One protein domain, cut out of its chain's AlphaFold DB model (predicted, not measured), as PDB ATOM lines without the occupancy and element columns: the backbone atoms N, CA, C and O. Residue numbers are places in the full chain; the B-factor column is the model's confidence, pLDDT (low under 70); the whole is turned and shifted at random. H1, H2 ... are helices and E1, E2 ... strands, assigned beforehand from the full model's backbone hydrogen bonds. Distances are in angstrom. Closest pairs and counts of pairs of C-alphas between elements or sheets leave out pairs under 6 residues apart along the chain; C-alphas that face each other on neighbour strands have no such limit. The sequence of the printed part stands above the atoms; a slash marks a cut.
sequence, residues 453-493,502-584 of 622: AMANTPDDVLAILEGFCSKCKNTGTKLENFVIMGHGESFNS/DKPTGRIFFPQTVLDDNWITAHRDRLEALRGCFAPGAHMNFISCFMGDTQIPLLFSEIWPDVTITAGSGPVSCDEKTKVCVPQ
ATOM      1  N   ALA A 453     139.954 147.256 109.968       75.62
ATOM      2  CA  ALA A 453     140.990 148.085 110.573       75.62
ATOM      3  C   ALA A 453     141.578 147.372 111.800       75.62
ATOM      4  O   ALA A 453     140.841 146.798 112.606       75.62
ATOM      5  N   MET A 454     142.905 147.389 111.923       77.12
ATOM      6  CA  MET A 454     143.629 146.867 113.084       77.12
ATOM      7  C   MET A 454     144.077 148.036 113.960       77.12
ATOM      8  O   MET A 454     144.694 148.975 113.460       77.12
ATOM      9  N   ALA A 455     143.762 147.966 115.249       84.12
ATOM     10  CA  ALA A 455     144.231 148.878 116.280       84.12
ATOM     11  C   ALA A 455     145.202 148.121 117.193       84.12
ATOM     12  O   ALA A 455     144.857 147.062 117.712       84.12
ATOM     13  N   ASN A 456     146.411 148.644 117.392       82.19
ATOM     14  CA  ASN A 456     147.404 148.021 118.274       82.19
ATOM     15  C   ASN A 456     147.374 148.629 119.679       82.19
ATOM     16  O   ASN A 456     147.799 147.996 120.644       82.19
ATOM     17  N   THR A 457     146.864 149.852 119.795       87.38
ATOM     18  CA  THR A 457     146.773 150.624 121.030       87.38
ATOM     19  C   THR A 457     145.359 151.180 121.235       87.38
ATOM     20  O   THR A 457     144.555 151.201 120.298       87.38
ATOM     21  N   PRO A 458     145.029 151.649 122.449       85.31
ATOM     22  CA  PRO A 458     143.704 152.202 122.731       85.31
ATOM     23  C   PRO A 458     143.444 153.465 121.906       85.31
ATOM     24  O   PRO A 458     142.363 153.674 121.354       85.31
ATOM     25  N   ASP A 459     144.496 154.261 121.734       88.75
ATOM     26  CA  ASP A 459     144.466 155.482 120.943       88.75
ATOM     27  C   ASP A 459     144.285 155.192 119.448       88.75
ATOM     28  O   ASP A 459     143.655 155.993 118.758       88.75
ATOM     29  N   ASP A 460     144.733 154.029 118.952       87.75
ATOM     30  CA  ASP A 460     144.445 153.594 117.580       87.75
ATOM     31  C   ASP A 460     142.950 153.318 117.384       87.75
ATOM     32  O   ASP A 460     142.395 153.692 116.352       87.75
ATOM     33  N   VAL A 461     142.267 152.712 118.369       87.44
ATOM     34  CA  VAL A 461     140.807 152.497 118.302       87.44
ATOM     35  C   VAL A 461     140.099 153.841 118.164       87.44
ATOM     36  O   VAL A 461     139.244 154.014 117.293       87.44
ATOM     37  N   LEU A 462     140.494 154.816 118.981       92.75
ATOM     38  CA  LEU A 462     139.912 156.150 118.959       92.75
ATOM     39  C   LEU A 462     140.227 156.899 117.659       92.75
ATOM     40  O   LEU A 462     139.324 157.486 117.071       92.75
ATOM     41  N   ALA A 463     141.461 156.815 117.156       92.44
ATOM     42  CA  ALA A 463     141.858 157.415 115.883       92.44
ATOM     43  C   ALA A 463     141.104 156.803 114.691       92.44
ATOM     44  O   ALA A 463     140.692 157.517 113.774       92.44
ATOM     45  N   ILE A 464     140.873 155.487 114.707       91.12
ATOM     46  CA  ILE A 464     140.083 154.792 113.687       91.12
ATOM     47  C   ILE A 464     138.622 155.263 113.736       91.12
ATOM     48  O   ILE A 464     138.055 155.599 112.692       91.12
ATOM     49  N   LEU A 465     138.020 155.343 114.927       92.38
ATOM     50  CA  LEU A 465     136.653 155.842 115.102       92.38
ATOM     51  C   LEU A 465     136.516 157.316 114.679       92.38
ATOM     52  O   LEU A 465     135.577 157.658 113.959       92.38
ATOM     53  N   GLU A 466     137.468 158.176 115.047       95.06
ATOM     54  CA  GLU A 466     137.541 159.576 114.604       95.06
ATOM     55  C   GLU A 466     137.689 159.675 113.078       95.06
ATOM     56  O   GLU A 466     137.036 160.505 112.441       95.06
ATOM     57  N   GLY A 467     138.469 158.781 112.465       93.31
ATOM     58  CA  GLY A 467     138.612 158.671 111.014       93.31
ATOM     59  C   GLY A 467     137.305 158.295 110.310       93.31
ATOM     60  O   GLY A 467     136.917 158.952 109.338       93.31
ATOM     61  N   PHE A 468     136.586 157.286 110.814       90.50
ATOM     62  CA  PHE A 468     135.264 156.912 110.297       90.50
ATOM     63  C   PHE A 468     134.250 158.048 110.458       90.50
ATOM     64  O   PHE A 468     133.515 158.360 109.519       90.50
ATOM     65  N   CYS A 469     134.244 158.696 111.622       92.56
ATOM     66  CA  CYS A 469     133.361 159.811 111.940       92.56
ATOM     67  C   CYS A 469     133.621 161.023 111.029       92.56
ATOM     68  O   CYS A 469     132.684 161.586 110.465       92.56
ATOM     69  N   SER A 470     134.888 161.370 110.791       91.69
ATOM     70  CA  SER A 470     135.282 162.436 109.862       91.69
ATOM     71  C   SER A 470     134.830 162.148 108.424       91.69
ATOM     72  O   SER A 470     134.240 163.015 107.775       91.69
ATOM     73  N   LYS A 471     135.010 160.906 107.943       89.56
ATOM     74  CA  LYS A 471     134.525 160.488 106.614       89.56
ATOM     75  C   LYS A 471     133.001 160.607 106.506       89.56
ATOM     76  O   LYS A 471     132.522 161.227 105.564       89.56
ATOM     77  N   CYS A 472     132.264 160.108 107.501       86.50
ATOM     78  CA  CYS A 472     130.799 160.184 107.544       86.50
ATOM     79  C   CYS A 472     130.282 161.630 107.586       86.50
ATOM     80  O   CYS A 472     129.308 161.972 106.916       86.50
ATOM     81  N   LYS A 473     130.965 162.511 108.328       88.75
ATOM     82  CA  LYS A 473     130.622 163.935 108.407       88.75
ATOM     83  C   LYS A 473     130.743 164.633 107.051       88.75
ATOM     84  O   LYS A 473     129.893 165.456 106.726       88.75
ATOM     85  N   ASN A 474     131.758 164.286 106.261       83.88
ATOM     86  CA  ASN A 474     131.964 164.868 104.933       83.88
ATOM     87  C   ASN A 474     130.931 164.387 103.905       83.88
ATOM     88  O   ASN A 474     130.618 165.118 102.971       83.88
ATOM     89  N   THR A 475     130.382 163.184 104.081       88.44
ATOM     90  CA  THR A 475     129.385 162.591 103.176       88.44
ATOM     91  C   THR A 475     127.942 162.824 103.622       88.44
ATOM     92  O   THR A 475     127.020 162.479 102.891       88.44
ATOM     93  N   GLY A 476     127.719 163.391 104.813       91.25
ATOM     94  CA  GLY A 476     126.380 163.538 105.395       91.25
ATOM     95  C   GLY A 476     125.738 162.208 105.813       91.25
ATOM     96  O   GLY A 476     124.542 162.169 106.097       91.25
ATOM     97  N   THR A 477     126.515 161.122 105.861       92.19
ATOM     98  CA  THR A 477     126.046 159.784 106.243       92.19
ATOM     99  C   THR A 477     126.285 159.523 107.730       92.19
ATOM    100  O   THR A 477     127.071 160.212 108.377       92.19
ATOM    101  N   LYS A 478     125.618 158.508 108.292       91.38
ATOM    102  CA  LYS A 478     125.809 158.065 109.682       91.38
ATOM    103  C   LYS A 478     126.195 156.586 109.740       91.38
ATOM    104  O   LYS A 478     125.824 155.818 108.858       91.38
ATOM    105  N   LEU A 479     126.928 156.191 110.777       90.00
ATOM    106  CA  LEU A 479     127.298 154.797 111.040       90.00
ATOM    107  C   LEU A 479     126.109 154.040 111.648       90.00
ATOM    108  O   LEU A 479     125.573 154.474 112.667       90.00
ATOM    109  N   GLU A 480     125.713 152.913 111.045       87.38
ATOM    110  CA  GLU A 480     124.572 152.102 111.510       87.38
ATOM    111  C   GLU A 480     124.975 150.821 112.254       87.38
ATOM    112  O   GLU A 480     124.342 150.488 113.249       87.38
ATOM    113  N   ASN A 481     126.003 150.087 111.808       84.19
ATOM    114  CA  ASN A 481     126.419 148.837 112.456       84.19
ATOM    115  C   ASN A 481     127.938 148.727 112.551       84.19
ATOM    116  O   ASN A 481     128.660 148.916 111.566       84.19
ATOM    117  N   PHE A 482     128.416 148.366 113.738       86.56
ATOM    118  CA  PHE A 482     129.835 148.264 114.026       86.56
ATOM    119  C   PHE A 482     130.140 147.096 114.966       86.56
ATOM    120  O   PHE A 482     129.400 146.834 115.914       86.56
ATOM    121  N   VAL A 483     131.237 146.391 114.707       84.38
ATOM    122  CA  VAL A 483     131.712 145.283 115.541       84.38
ATOM    123  C   VAL A 483     133.142 145.581 115.970       84.38
ATOM    124  O   VAL A 483     134.000 145.867 115.134       84.38
ATOM    125  N   ILE A 484     133.401 145.498 117.270       83.81
ATOM    126  CA  ILE A 484     134.736 145.636 117.842       83.81
ATOM    127  C   ILE A 484     135.116 144.277 118.445       83.81
ATOM    128  O   ILE A 484     134.417 143.765 119.319       83.81
ATOM    129  N   MET A 485     136.182 143.666 117.927       79.44
ATOM    130  CA  MET A 485     136.633 142.315 118.275       79.44
ATOM    131  C   MET A 485     137.994 142.342 118.964       79.44
ATOM    132  O   MET A 485     138.902 143.070 118.550       79.44
ATOM    133  N   GLY A 486     138.149 141.491 119.976       74.94
ATOM    134  CA  GLY A 486     139.446 141.187 120.571       74.94
ATOM    135  C   GLY A 486     140.360 140.407 119.614       74.94
ATOM    136  O   GLY A 486     139.908 139.630 118.771       74.94
ATOM    137  N   HIS A 487     141.674 140.595 119.741       53.62
ATOM    138  CA  HIS A 487     142.672 139.835 118.988       53.62
ATOM    139  C   HIS A 487     142.549 138.325 119.282       53.62
ATOM    140  O   HIS A 487     142.652 137.911 120.434       53.62
ATOM    141  N   GLY A 488     142.373 137.505 118.238       44.78
ATOM    142  CA  GLY A 488     142.271 136.039 118.338       44.78
ATOM    143  C   GLY A 488     140.892 135.450 118.022       44.78
ATOM    144  O   GLY A 488     140.743 134.230 118.021       44.78
ATOM    145  N   GLU A 489     139.894 136.280 117.716       50.91
ATOM    146  CA  GLU A 489     138.550 135.814 117.372       50.91
ATOM    147  C   GLU A 489     138.369 135.688 115.852       50.91
ATOM    148  O   GLU A 489     138.665 136.605 115.083       50.91
ATOM    149  N   SER A 490     137.871 134.530 115.406       37.16
ATOM    150  CA  SER A 490     137.459 134.312 114.017       37.16
ATOM    151  C   SER A 490     135.933 134.322 113.935       37.16
ATOM    152  O   SER A 490     135.254 133.630 114.692       37.16
ATOM    153  N   PHE A 491     135.386 135.129 113.025       35.88
ATOM    154  CA  PHE A 491     133.948 135.202 112.776       35.88
ATOM    155  C   PHE A 491     133.660 134.854 111.318       35.88
ATOM    156  O   PHE A 491     134.021 135.608 110.409       35.88
ATOM    157  N   ASN A 492     132.975 133.732 111.100       35.47
ATOM    158  CA  ASN A 492     132.370 133.409 109.813       35.47
ATOM    159  C   ASN A 492     130.975 134.036 109.778       35.47
ATOM    160  O   ASN A 492     130.114 133.652 110.564       35.47
ATOM    161  N   SER A 493     130.737 134.994 108.879       32.47
ATOM    162  CA  SER A 493     129.376 135.486 108.631       32.47
ATOM    163  C   SER A 493     128.542 134.361 108.003       32.47
ATOM    164  O   SER A 493     128.919 133.880 106.933       32.47
ATOM    165  N   ASP A 502     124.038 140.843 104.431       44.09
ATOM    166  CA  ASP A 502     123.889 141.618 105.662       44.09
ATOM    167  C   ASP A 502     124.251 143.094 105.425       44.09
ATOM    168  O   ASP A 502     125.043 143.442 104.544       44.09
ATOM    169  N   LYS A 503     123.625 143.978 106.210       45.41
ATOM    170  CA  LYS A 503     123.911 145.418 106.212       45.41
ATOM    171  C   LYS A 503     125.409 145.661 106.463       45.41
ATOM    172  O   LYS A 503     126.029 144.869 107.169       45.41
ATOM    173  N   PRO A 504     125.995 146.755 105.942       41.97
ATOM    174  CA  PRO A 504     127.419 147.024 106.111       41.97
ATOM    175  C   PRO A 504     127.793 147.065 107.598       41.97
ATOM    176  O   PRO A 504     127.242 147.857 108.362       41.97
ATOM    177  N   THR A 505     128.735 146.208 107.992       56.34
ATOM    178  CA  THR A 505     129.330 146.178 109.333       56.34
ATOM    179  C   THR A 505     130.785 146.615 109.241       56.34
ATOM    180  O   THR A 505     131.585 145.932 108.602       56.34
ATOM    181  N   GLY A 506     131.150 147.725 109.886       63.72
ATOM    182  CA  GLY A 506     132.563 148.027 110.139       63.72
ATOM    183  C   GLY A 506     133.127 147.070 111.191       63.72
ATOM    184  O   GLY A 506     132.410 146.717 112.130       63.72
ATOM    185  N   ARG A 507     134.383 146.625 111.032       74.62
ATOM    186  CA  ARG A 507     135.064 145.740 111.993       74.62
ATOM    187  C   ARG A 507     136.389 146.356 112.457       74.62
ATOM    188  O   ARG A 507     137.254 146.626 111.621       74.62
ATOM    189  N   ILE A 508     136.560 146.540 113.770       77.94
ATOM    190  CA  ILE A 508     137.850 146.884 114.400       77.94
ATOM    191  C   ILE A 508     138.347 145.688 115.194       77.94
ATOM    192  O   ILE A 508     137.601 145.131 115.995       77.94
ATOM    193  N   PHE A 509     139.615 145.339 115.007       71.06
ATOM    194  CA  PHE A 509     140.314 144.362 115.836       71.06
ATOM    195  C   PHE A 509     141.299 145.075 116.759       71.06
ATOM    196  O   PHE A 509     142.030 145.947 116.287       71.06
ATOM    197  N   PHE A 510     141.347 144.701 118.038       75.88
ATOM    198  CA  PHE A 510     142.301 145.261 119.001       75.88
ATOM    199  C   PHE A 510     142.725 144.232 120.068       75.88
ATOM    200  O   PHE A 510     141.963 143.314 120.375       75.88
ATOM    201  N   PRO A 511     143.941 144.324 120.639       58.66
ATOM    202  CA  PRO A 511     144.354 143.447 121.734       58.66
ATOM    203  C   PRO A 511     143.529 143.712 123.007       58.66
ATOM    204  O   PRO A 511     143.177 144.846 123.298       58.66
ATOM    205  N   GLN A 512     143.216 142.669 123.786       55.59
ATOM    206  CA  GLN A 512     142.297 142.754 124.937       55.59
ATOM    207  C   GLN A 512     142.743 143.702 126.070       55.59
ATOM    208  O   GLN A 512     141.907 144.161 126.838       55.59
ATOM    209  N   THR A 513     144.031 144.031 126.188       55.47
ATOM    210  CA  THR A 513     144.606 144.786 127.326       55.47
ATOM    211  C   THR A 513     144.443 146.307 127.231       55.47
ATOM    212  O   THR A 513     145.242 147.051 127.790       55.47
ATOM    213  N   VAL A 514     143.491 146.783 126.439       62.31
ATOM    214  CA  VAL A 514     143.575 148.114 125.824       62.31
ATOM    215  C   VAL A 514     142.489 149.066 126.327       62.31
ATOM    216  O   VAL A 514     142.745 150.250 126.499       62.31
ATOM    217  N   LEU A 515     141.284 148.578 126.603       80.75
ATOM    218  CA  LEU A 515     140.177 149.435 127.026       80.75
ATOM    219  C   LEU A 515     139.848 149.134 128.486       80.75
ATOM    220  O   LEU A 515     139.086 148.214 128.755       80.75
ATOM    221  N   ASP A 516     140.450 149.875 129.415       86.81
ATOM    222  CA  ASP A 516     140.084 149.847 130.834       86.81
ATOM    223  C   ASP A 516     139.234 151.075 131.218       86.81
ATOM    224  O   ASP A 516     139.099 152.038 130.450       86.81
ATOM    225  N   ASP A 517     138.646 151.048 132.416       86.94
ATOM    226  CA  ASP A 517     137.796 152.136 132.918       86.94
ATOM    227  C   ASP A 517     138.546 153.480 132.971       86.94
ATOM    228  O   ASP A 517     137.955 154.543 132.744       86.94
ATOM    229  N   ASN A 518     139.861 153.451 133.225       88.75
ATOM    230  CA  ASN A 518     140.699 154.648 133.253       88.75
ATOM    231  C   ASN A 518     140.841 155.252 131.855       88.75
ATOM    232  O   ASN A 518     140.744 156.470 131.711       88.75
ATOM    233  N   TRP A 519     141.035 154.425 130.826       93.00
ATOM    234  CA  TRP A 519     141.140 154.871 129.445       93.00
ATOM    235  C   TRP A 519     139.820 155.458 128.953       93.00
ATOM    236  O   TRP A 519     139.828 156.554 128.389       93.00
ATOM    237  N   ILE A 520     138.691 154.787 129.220       91.38
ATOM    238  CA  ILE A 520     137.359 155.286 128.841       91.38
ATOM    239  C   ILE A 520     137.086 156.624 129.535       91.38
ATOM    240  O   ILE A 520     136.663 157.582 128.887       91.38
ATOM    241  N   THR A 521     137.397 156.724 130.830       90.50
ATOM    242  CA  THR A 521     137.240 157.968 131.596       90.50
ATOM    243  C   THR A 521     138.142 159.080 131.055       90.50
ATOM    244  O   THR A 521     137.684 160.208 130.883       90.50
ATOM    245  N   ALA A 522     139.402 158.774 130.730       94.88
ATOM    246  CA  ALA A 522     140.359 159.739 130.185       94.88
ATOM    247  C   ALA A 522     139.982 160.239 128.779       94.88
ATOM    248  O   ALA A 522     140.357 161.350 128.404       94.88
ATOM    249  N   HIS A 523     139.227 159.448 128.014       95.44
ATOM    250  CA  HIS A 523     138.835 159.753 126.636       95.44
ATOM    251  C   HIS A 523     137.348 160.084 126.472       95.44
ATOM    252  O   HIS A 523     136.877 160.194 125.338       95.44
ATOM    253  N   ARG A 524     136.613 160.296 127.574       95.38
ATOM    254  CA  ARG A 524     135.164 160.546 127.563       95.38
ATOM    255  C   ARG A 524     134.763 161.664 126.602       95.38
ATOM    256  O   ARG A 524     133.911 161.437 125.755       95.38
ATOM    257  N   ASP A 525     135.429 162.817 126.658       95.69
ATOM    258  CA  ASP A 525     135.105 163.970 125.801       95.69
ATOM    259  C   ASP A 525     135.279 163.658 124.304       95.69
ATOM    260  O   ASP A 525     134.497 164.101 123.461       95.69
ATOM    261  N   ARG A 526     136.296 162.855 123.957       96.31
ATOM    262  CA  ARG A 526     136.544 162.420 122.573       96.31
ATOM    263  C   ARG A 526     135.503 161.395 122.127       96.31
ATOM    264  O   ARG A 526     134.987 161.503 121.019       96.31
ATOM    265  N   LEU A 527     135.141 160.449 122.993       95.88
ATOM    266  CA  LEU A 527     134.075 159.479 122.730       95.88
ATOM    267  C   LEU A 527     132.702 160.163 122.598       95.88
ATOM    268  O   LEU A 527     131.942 159.849 121.682       95.88
ATOM    269  N   GLU A 528     132.395 161.157 123.432       95.69
ATOM    270  CA  GLU A 528     131.174 161.966 123.329       95.69
ATOM    271  C   GLU A 528     131.126 162.762 122.015       95.69
ATOM    272  O   GLU A 528     130.072 162.829 121.376       95.69
ATOM    273  N   ALA A 529     132.262 163.283 121.539       95.19
ATOM    274  CA  ALA A 529     132.341 163.958 120.242       95.19
ATOM    275  C   ALA A 529     131.993 163.032 119.056       95.19
ATOM    276  O   ALA A 529     131.461 163.502 118.046       95.19
ATOM    277  N   LEU A 530     132.216 161.717 119.185       96.25
ATOM    278  CA  LEU A 530     131.836 160.725 118.171       96.25
ATOM    279  C   LEU A 530     130.328 160.448 118.122       96.25
ATOM    280  O   LEU A 530     129.846 159.906 117.126       96.25
ATOM    281  N   ARG A 531     129.552 160.849 119.140       94.31
ATOM    282  CA  ARG A 531     128.103 160.579 119.221       94.31
ATOM    283  C   ARG A 531     127.342 161.070 117.987       94.31
ATOM    284  O   ARG A 531     126.420 160.406 117.525       94.31
ATOM    285  N   GLY A 532     127.747 162.208 117.417       91.62
ATOM    286  CA  GLY A 532     127.112 162.783 116.224       91.62
ATOM    287  C   GLY A 532     127.264 161.946 114.947       91.62
ATOM    288  O   GLY A 532     126.523 162.168 113.989       91.62
ATOM    289  N   CYS A 533     128.191 160.986 114.935       94.31
ATOM    290  CA  CYS A 533     128.504 160.156 113.774       94.31
ATOM    291  C   CYS A 533     127.721 158.842 113.715       94.31
ATOM    292  O   CYS A 533     127.681 158.214 112.657       94.31
ATOM    293  N   PHE A 534     127.059 158.444 114.802       94.69
ATOM    294  CA  PHE A 534     126.211 157.255 114.833       94.69
ATOM    295  C   PHE A 534     124.756 157.600 114.503       94.69
ATOM    296  O   PHE A 534     124.227 158.655 114.876       94.69
ATOM    297  N   ALA A 535     124.095 156.717 113.755       92.19
ATOM    298  CA  ALA A 535     122.658 156.802 113.534       92.19
ATOM    299  C   ALA A 535     121.915 156.526 114.856       92.19
ATOM    300  O   ALA A 535     122.372 155.694 115.640       92.19
ATOM    301  N   PRO A 536     120.771 157.185 115.125       89.25
ATOM    302  CA  PRO A 536     119.899 156.766 116.218       89.25
ATOM    303  C   PRO A 536     119.521 155.291 116.032       89.25
ATOM    304  O   PRO A 536     119.013 154.921 114.973       89.25
ATOM    305  N   GLY A 537     119.794 154.455 117.033       89.19
ATOM    306  CA  GLY A 537     119.600 153.007 116.943       89.19
ATOM    307  C   GLY A 537     120.744 152.245 116.267       89.19
ATOM    308  O   GLY A 537     120.549 151.090 115.897       89.19
ATOM    309  N   ALA A 538     121.924 152.851 116.093       91.44
ATOM    310  CA  ALA A 538     123.098 152.117 115.630       91.44
ATOM    311  C   ALA A 538     123.442 150.968 116.592       91.44
ATOM    312  O   ALA A 538     123.275 151.103 117.805       91.44
ATOM    313  N   HIS A 539     123.937 149.849 116.064       87.50
ATOM    314  CA  HIS A 539     124.339 148.692 116.864       87.50
ATOM    315  C   HIS A 539     125.861 148.600 116.968       87.50
ATOM    316  O   HIS A 539     126.558 148.558 115.951       87.50
ATOM    317  N   MET A 540     126.367 148.518 118.198       90.69
ATOM    318  CA  MET A 540     127.775 148.277 118.499       90.69
ATOM    319  C   MET A 540     127.922 146.961 119.265       90.69
ATOM    320  O   MET A 540     127.474 146.836 120.402       90.69
ATOM    321  N   ASN A 541     128.555 145.973 118.634       84.19
ATOM    322  CA  ASN A 541     128.830 144.681 119.256       84.19
ATOM    323  C   ASN A 541     130.266 144.635 119.783       84.19
ATOM    324  O   ASN A 541     131.204 144.793 118.999       84.19
ATOM    325  N   PHE A 542     130.426 144.361 121.077       84.38
ATOM    326  CA  PHE A 542     131.709 144.016 121.688       84.38
ATOM    327  C   PHE A 542     131.795 142.499 121.823       84.38
ATOM    328  O   PHE A 542     130.967 141.892 122.508       84.38
ATOM    329  N   ILE A 543     132.787 141.890 121.178       77.62
ATOM    330  CA  ILE A 543     133.070 140.460 121.320       77.62
ATOM    331  C   ILE A 543     134.420 140.331 122.037       77.62
ATOM    332  O   ILE A 543     135.424 140.893 121.596       77.62
ATOM    333  N   SER A 544     134.399 139.697 123.213       70.12
ATOM    334  CA  SER A 544     135.596 139.416 124.010       70.12
ATOM    335  C   SER A 544     135.452 138.088 124.751       70.12
ATOM    336  O   SER A 544     134.531 137.908 125.549       70.12
ATOM    337  N   CYS A 545     136.405 137.177 124.546       39.62
ATOM    338  CA  CYS A 545     136.480 135.876 125.225       39.62
ATOM    339  C   CYS A 545     136.812 135.914 126.737       39.62
ATOM    340  O   CYS A 545     136.795 134.864 127.377       39.62
ATOM    341  N   PHE A 546     137.086 137.078 127.340       42.94
ATOM    342  CA  PHE A 546     137.380 137.210 128.778       42.94
ATOM    343  C   PHE A 546     136.484 138.274 129.428       42.94
ATOM    344  O   PHE A 546     136.901 139.405 129.666       42.94
ATOM    345  N   MET A 547     135.227 137.928 129.720       44.78
ATOM    346  CA  MET A 547     134.335 138.802 130.492       44.78
ATOM    347  C   MET A 547     134.542 138.592 131.997       44.78
ATOM    348  O   MET A 547     133.820 137.831 132.636       44.78
ATOM    349  N   GLY A 548     135.548 139.276 132.547       44.50
ATOM    350  CA  GLY A 548     135.589 139.654 133.967       44.50
ATOM    351  C   GLY A 548     134.955 141.031 134.215       44.50
ATOM    352  O   GLY A 548     134.288 141.221 135.226       44.50
ATOM    353  N   ASP A 549     135.068 141.953 133.252       54.50
ATOM    354  CA  ASP A 549     134.569 143.326 133.386       54.50
ATOM    355  C   ASP A 549     133.307 143.566 132.557       54.50
ATOM    356  O   ASP A 549     133.334 143.955 131.390       54.50
ATOM    357  N   THR A 550     132.157 143.389 133.205       60.78
ATOM    358  CA  THR A 550     130.846 143.832 132.694       60.78
ATOM    359  C   THR A 550     130.713 145.363 132.620       60.78
ATOM    360  O   THR A 550     129.694 145.865 132.148       60.78
ATOM    361  N   GLN A 551     131.729 146.114 133.058       78.00
ATOM    362  CA  GLN A 551     131.687 147.573 133.172       78.00
ATOM    363  C   GLN A 551     131.897 148.297 131.837       78.00
ATOM    364  O   GLN A 551     131.272 149.330 131.610       78.00
ATOM    365  N   ILE A 552     132.679 147.736 130.908       81.94
ATOM    366  CA  ILE A 552     133.000 148.410 129.638       81.94
ATOM    367  C   ILE A 552     131.740 148.694 128.794       81.94
ATOM    368  O   ILE A 552     131.531 149.853 128.423       81.94
ATOM    369  N   PRO A 553     130.846 147.717 128.514       83.81
ATOM    370  CA  PRO A 553     129.613 147.999 127.775       83.81
ATOM    371  C   PRO A 553     128.707 149.011 128.487       83.81
ATOM    372  O   PRO A 553     128.059 149.819 127.823       83.81
ATOM    373  N   LEU A 554     128.684 148.993 129.828       85.12
ATOM    374  CA  LEU A 554     127.906 149.942 130.626       85.12
ATOM    375  C   LEU A 554     128.444 151.368 130.466       85.12
ATOM    376  O   LEU A 554     127.666 152.270 130.164       85.12
ATOM    377  N   LEU A 555     129.760 151.569 130.555       87.75
ATOM    378  CA  LEU A 555     130.381 152.883 130.368       87.75
ATOM    379  C   LEU A 555     130.134 153.447 128.965       87.75
ATOM    380  O   LEU A 555     129.777 154.617 128.821       87.75
ATOM    381  N   PHE A 556     130.246 152.624 127.920       88.06
ATOM    382  CA  PHE A 556     129.900 153.079 126.572       88.06
ATOM    383  C   PHE A 556     128.402 153.380 126.423       88.06
ATOM    384  O   PHE A 556     128.047 154.304 125.690       88.06
ATOM    385  N   SER A 557     127.523 152.661 127.129       89.25
ATOM    386  CA  SER A 557     126.078 152.931 127.093       89.25
ATOM    387  C   SER A 557     125.711 154.252 127.778       89.25
ATOM    388  O   SER A 557     124.770 154.920 127.354       89.25
ATOM    389  N   GLU A 558     126.492 154.683 128.776       91.50
ATOM    390  CA  GLU A 558     126.363 156.020 129.366       91.50
ATOM    391  C   GLU A 558     126.805 157.124 128.394       91.50
ATOM    392  O   GLU A 558     126.186 158.187 128.344       91.50
ATOM    393  N   ILE A 559     127.866 156.881 127.618       94.00
ATOM    394  CA  ILE A 559     128.411 157.850 126.655       94.00
ATOM    395  C   ILE A 559     127.514 157.962 125.406       94.00
ATOM    396  O   ILE A 559     127.290 159.060 124.882       94.00
ATOM    397  N   TRP A 560     126.952 156.843 124.939       95.94
ATOM    398  CA  TRP A 560     126.117 156.762 123.738       95.94
ATOM    399  C   TRP A 560     124.753 156.116 124.023       95.94
ATOM    400  O   TRP A 560     124.488 155.005 123.563       95.94
ATOM    401  N   PRO A 561     123.830 156.823 124.699       92.38
ATOM    402  CA  PRO A 561     122.530 156.259 125.075       92.38
ATOM    403  C   PRO A 561     121.626 155.918 123.876       92.38
ATOM    404  O   PRO A 561     120.666 155.169 124.020       92.38
ATOM    405  N   ASP A 562     121.929 156.460 122.690       92.62
ATOM    406  CA  ASP A 562     121.176 156.219 121.452       92.62
ATOM    407  C   ASP A 562     121.756 155.069 120.601       92.62
ATOM    408  O   ASP A 562     121.232 154.773 119.524       92.62
ATOM    409  N   VAL A 563     122.850 154.443 121.053       92.94
ATOM    410  CA  VAL A 563     123.514 153.311 120.394       92.94
ATOM    411  C   VAL A 563     123.203 152.049 121.192       92.94
ATOM    412  O   VAL A 563     123.414 151.984 122.399       92.94
ATOM    413  N   THR A 564     122.700 151.018 120.517       92.12
ATOM    414  CA  THR A 564     122.473 149.713 121.140       92.12
ATOM    415  C   THR A 564     123.808 149.001 121.281       92.12
ATOM    416  O   THR A 564     124.408 148.606 120.280       92.12
ATOM    417  N   ILE A 565     124.264 148.829 122.519       90.38
ATOM    418  CA  ILE A 565     125.522 148.152 122.825       90.38
ATOM    419  C   ILE A 565     125.230 146.743 123.314       90.38
ATOM    420  O   ILE A 565     124.513 146.545 124.293       90.38
ATOM    421  N   THR A 566     125.796 145.760 122.629       85.38
ATOM    422  CA  THR A 566     125.613 144.344 122.935       85.38
ATOM    423  C   THR A 566     126.960 143.693 123.200       85.38
ATOM    424  O   THR A 566     127.908 143.829 122.427       85.38
ATOM    425  N   ALA A 567     127.040 142.978 124.319       82.69
ATOM    426  CA  ALA A 567     128.188 142.167 124.687       82.69
ATOM    427  C   ALA A 567     127.922 140.731 124.209       82.69
ATOM    428  O   ALA A 567     126.994 140.078 124.687       82.69
ATOM    429  N   GLY A 568     128.674 140.268 123.212       73.94
ATOM    430  CA  GLY A 568     128.528 138.924 122.656       73.94
ATOM    431  C   GLY A 568     129.457 137.929 123.346       73.94
ATOM    432  O   GLY A 568     130.659 138.169 123.433       73.94
ATOM    433  N   SER A 569     128.920 136.789 123.787       50.44
ATOM    434  CA  SER A 569     129.717 135.577 124.008       50.44
ATOM    435  C   SER A 569     129.953 134.887 122.660       50.44
ATOM    436  O   SER A 569     129.040 134.869 121.834       50.44
ATOM    437  N   GLY A 570     131.150 134.336 122.431       46.28
ATOM    438  CA  GLY A 570     131.546 133.691 121.169       46.28
ATOM    439  C   GLY A 570     130.600 132.582 120.658       46.28
ATOM    440  O   GLY A 570     129.646 132.194 121.338       46.28
ATOM    441  N   PRO A 571     130.832 132.064 119.437       40.41
ATOM    442  CA  PRO A 571     129.880 131.203 118.737       40.41
ATOM    443  C   PRO A 571     129.575 129.896 119.487       40.41
ATOM    444  O   PRO A 571     130.463 129.208 119.988       40.41
ATOM    445  N   VAL A 572     128.293 129.526 119.500       33.97
ATOM    446  CA  VAL A 572     127.793 128.252 120.034       33.97
ATOM    447  C   VAL A 572     127.710 127.244 118.884       33.97
ATOM    448  O   VAL A 572     127.110 127.539 117.850       33.97
ATOM    449  N   SER A 573     128.300 126.055 119.040       32.78
ATOM    450  CA  SER A 573     128.176 124.982 118.047       32.78
ATOM    451  C   SER A 573     126.962 124.119 118.387       32.78
ATOM    452  O   SER A 573     126.850 123.601 119.500       32.78
ATOM    453  N   CYS A 574     126.032 123.989 117.444       32.53
ATOM    454  CA  CYS A 574     124.840 123.162 117.599       32.53
ATOM    455  C   CYS A 574     124.954 121.918 116.720       32.53
ATOM    456  O   CYS A 574     125.156 122.018 115.511       32.53
ATOM    457  N   ASP A 575     124.794 120.744 117.329       43.91
ATOM    458  CA  ASP A 575     124.674 119.482 116.604       43.91
ATOM    459  C   ASP A 575     123.236 119.336 116.075       43.91
ATOM    460  O   ASP A 575     122.262 119.241 116.833       43.91
ATOM    461  N   GLU A 576     123.094 119.324 114.746       38.78
ATOM    462  CA  GLU A 576     121.799 119.248 114.063       38.78
ATOM    463  C   GLU A 576     121.011 117.967 114.368       38.78
ATOM    464  O   GLU A 576     119.779 117.982 114.263       38.78
ATOM    465  N   LYS A 577     121.681 116.876 114.770       44.03
ATOM    466  CA  LYS A 577     121.032 115.592 115.067       44.03
ATOM    467  C   LYS A 577     120.534 115.492 116.498       44.03
ATOM    468  O   LYS A 577     119.503 114.866 116.727       44.03
ATOM    469  N   THR A 578     121.241 116.088 117.452       58.56
ATOM    470  CA  THR A 578     120.890 115.980 118.877       58.56
ATOM    471  C   THR A 578     120.087 117.173 119.383       58.56
ATOM    472  O   THR A 578     119.484 117.076 120.448       58.56
ATOM    473  N   LYS A 579     120.031 118.282 118.623       50.50
ATOM    474  CA  LYS A 579     119.456 119.570 119.062       50.50
ATOM    475  C   LYS A 579     120.097 120.098 120.352       50.50
ATOM    476  O   LYS A 579     119.519 120.951 121.021       50.50
ATOM    477  N   VAL A 580     121.294 119.616 120.687       38.34
ATOM    478  CA  VAL A 580     122.075 120.081 121.829       38.34
ATOM    479  C   VAL A 580     123.119 121.058 121.308       38.34
ATOM    480  O   VAL A 580     123.935 120.725 120.448       38.34
ATOM    481  N   CYS A 581     123.071 122.283 121.819       35.59
ATOM    482  CA  CYS A 581     124.093 123.287 121.570       35.59
ATOM    483  C   CYS A 581     125.096 123.244 122.724       35.59
ATOM    484  O   CYS A 581     124.705 123.364 123.885       35.59
ATOM    485  N   VAL A 582     126.376 123.040 122.408       31.42
ATOM    486  CA  VAL A 582     127.463 122.976 123.394       31.42
ATOM    487  C   VAL A 582     128.432 124.127 123.099       31.42
ATOM    488  O   VAL A 582     128.828 124.299 121.941       31.42
ATOM    489  N   PRO A 583     128.813 124.948 124.094       34.53
ATOM    490  CA  PRO A 583     129.853 125.953 123.901       34.53
ATOM    491  C   PRO A 583     131.172 125.260 123.524       34.53
ATOM    492  O   PRO A 583     131.565 124.284 124.163       34.53
ATOM    493  N   GLN A 584     131.843 125.726 122.464       32.84
ATOM    494  CA  GLN A 584     133.169 125.210 122.118       32.84
ATOM    495  C   GLN A 584     134.165 125.586 123.220       32.84
ATOM    496  O   GLN A 584     134.117 126.694 123.751       32.84
TER     497      GLN A 584
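AT A GLANCE: This is residues 453 to 493 and 502 to 584 of the 622 residues of an uncharacterized protein of uncultured archaeon (UniProt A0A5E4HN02). What would one see first? A twisted sheet of four parallel strands, E2 E1 E3 E4, has H1 and H4 over one face and no named helix over the other; H3 bridges the two at one end, and H2 packs on H4. At the end of the printed part the small hairpin E5 E6 reaches away from this body as a thin arm, and its residues 575 to 580 stick out. What is it made of? The printed part has 124 residues, with four named helices and six named strands in the order H1 E1 E2 H2 H3 E3 H4 E4 E5 E6; the class is mixed, helices and strands. It is compact, with a radius of gyration of the C-alphas of 15.6 A, and spans 51 by 32 by 25 A.

HOW THE PARTS SIT: How is the large sheet built? E2, residues 506 to 510, E1, residues 479 to 486, E3, residues 534 to 543, and E4, residues 564 to 568, are parallel in this order. Within hydrogen-bond range are N 508 and O 483 at 3.0 A, N 482 and O 539 at 2.9 A, and N 542 and O 566 at 2.9 A. What is on it? In two layers, helices on one face of a sheet, H1, residues 458 to 475, lies over E1 at a height over the sheet of 8.8 A, and H4, residues 551 to 559, over E4 at 9.2 A. Their closest C-alphas to these strands are Cys 472 to Leu 479, 7.3 A, and Pro 553 to Ile 565, 6.4 A. How do the helices meet? H3, residues 524 to 533, touches H1 at a shallow tilt of 30 degrees, closest C-alphas Cys 469 and Cys 533 at 5.2 A, and H4 at a steep tilt of 61 degrees, Glu 528 and Ile 559 at 6.0 A. H2, residues 517 to 522, touches H4, closest C-alphas Asp 517 and Ile 552 at 6.9 A. Every O i to N i+4 pair is within hydrogen-bond range in H1, H2 and H4, but 3 of 6 in H3. How do the strands follow on? E2, H2 H3, E3 is a split strand-helix-strand unit, two parallel strands joined through helices with E1 between them, and E3, H4, E4 is an unsplit one; both crossovers are right-handed. E5, residues 572 to 574, and E6, residues 581 to 583, form an antiparallel hairpin, with N 582 and O 573 at 3.0 A, apart from the sheet's strands.

IN THESE COORDINATES: Where does the longest helix run? H1 begins at C-alpha 458 (143.704, 152.202, 122.731) and measures 26.4 A. How long are the strands? E1 measures 20.6 A and E3 19.3 A; E3 bends by 101 degrees at residue 537. E6 ends at C-alpha 583 (129.853, 125.953, 123.901).

THE WHOLE: Is anything cut out? Residues 494 to 501 are not printed, and C-alphas 493 and 502 are 8.7 A apart; of the links that are printed whole, none is long. Where is confidence low? The mean pLDDT of the printed part is 74.7, and 38 residues are under 70, among them residues 569 to 584.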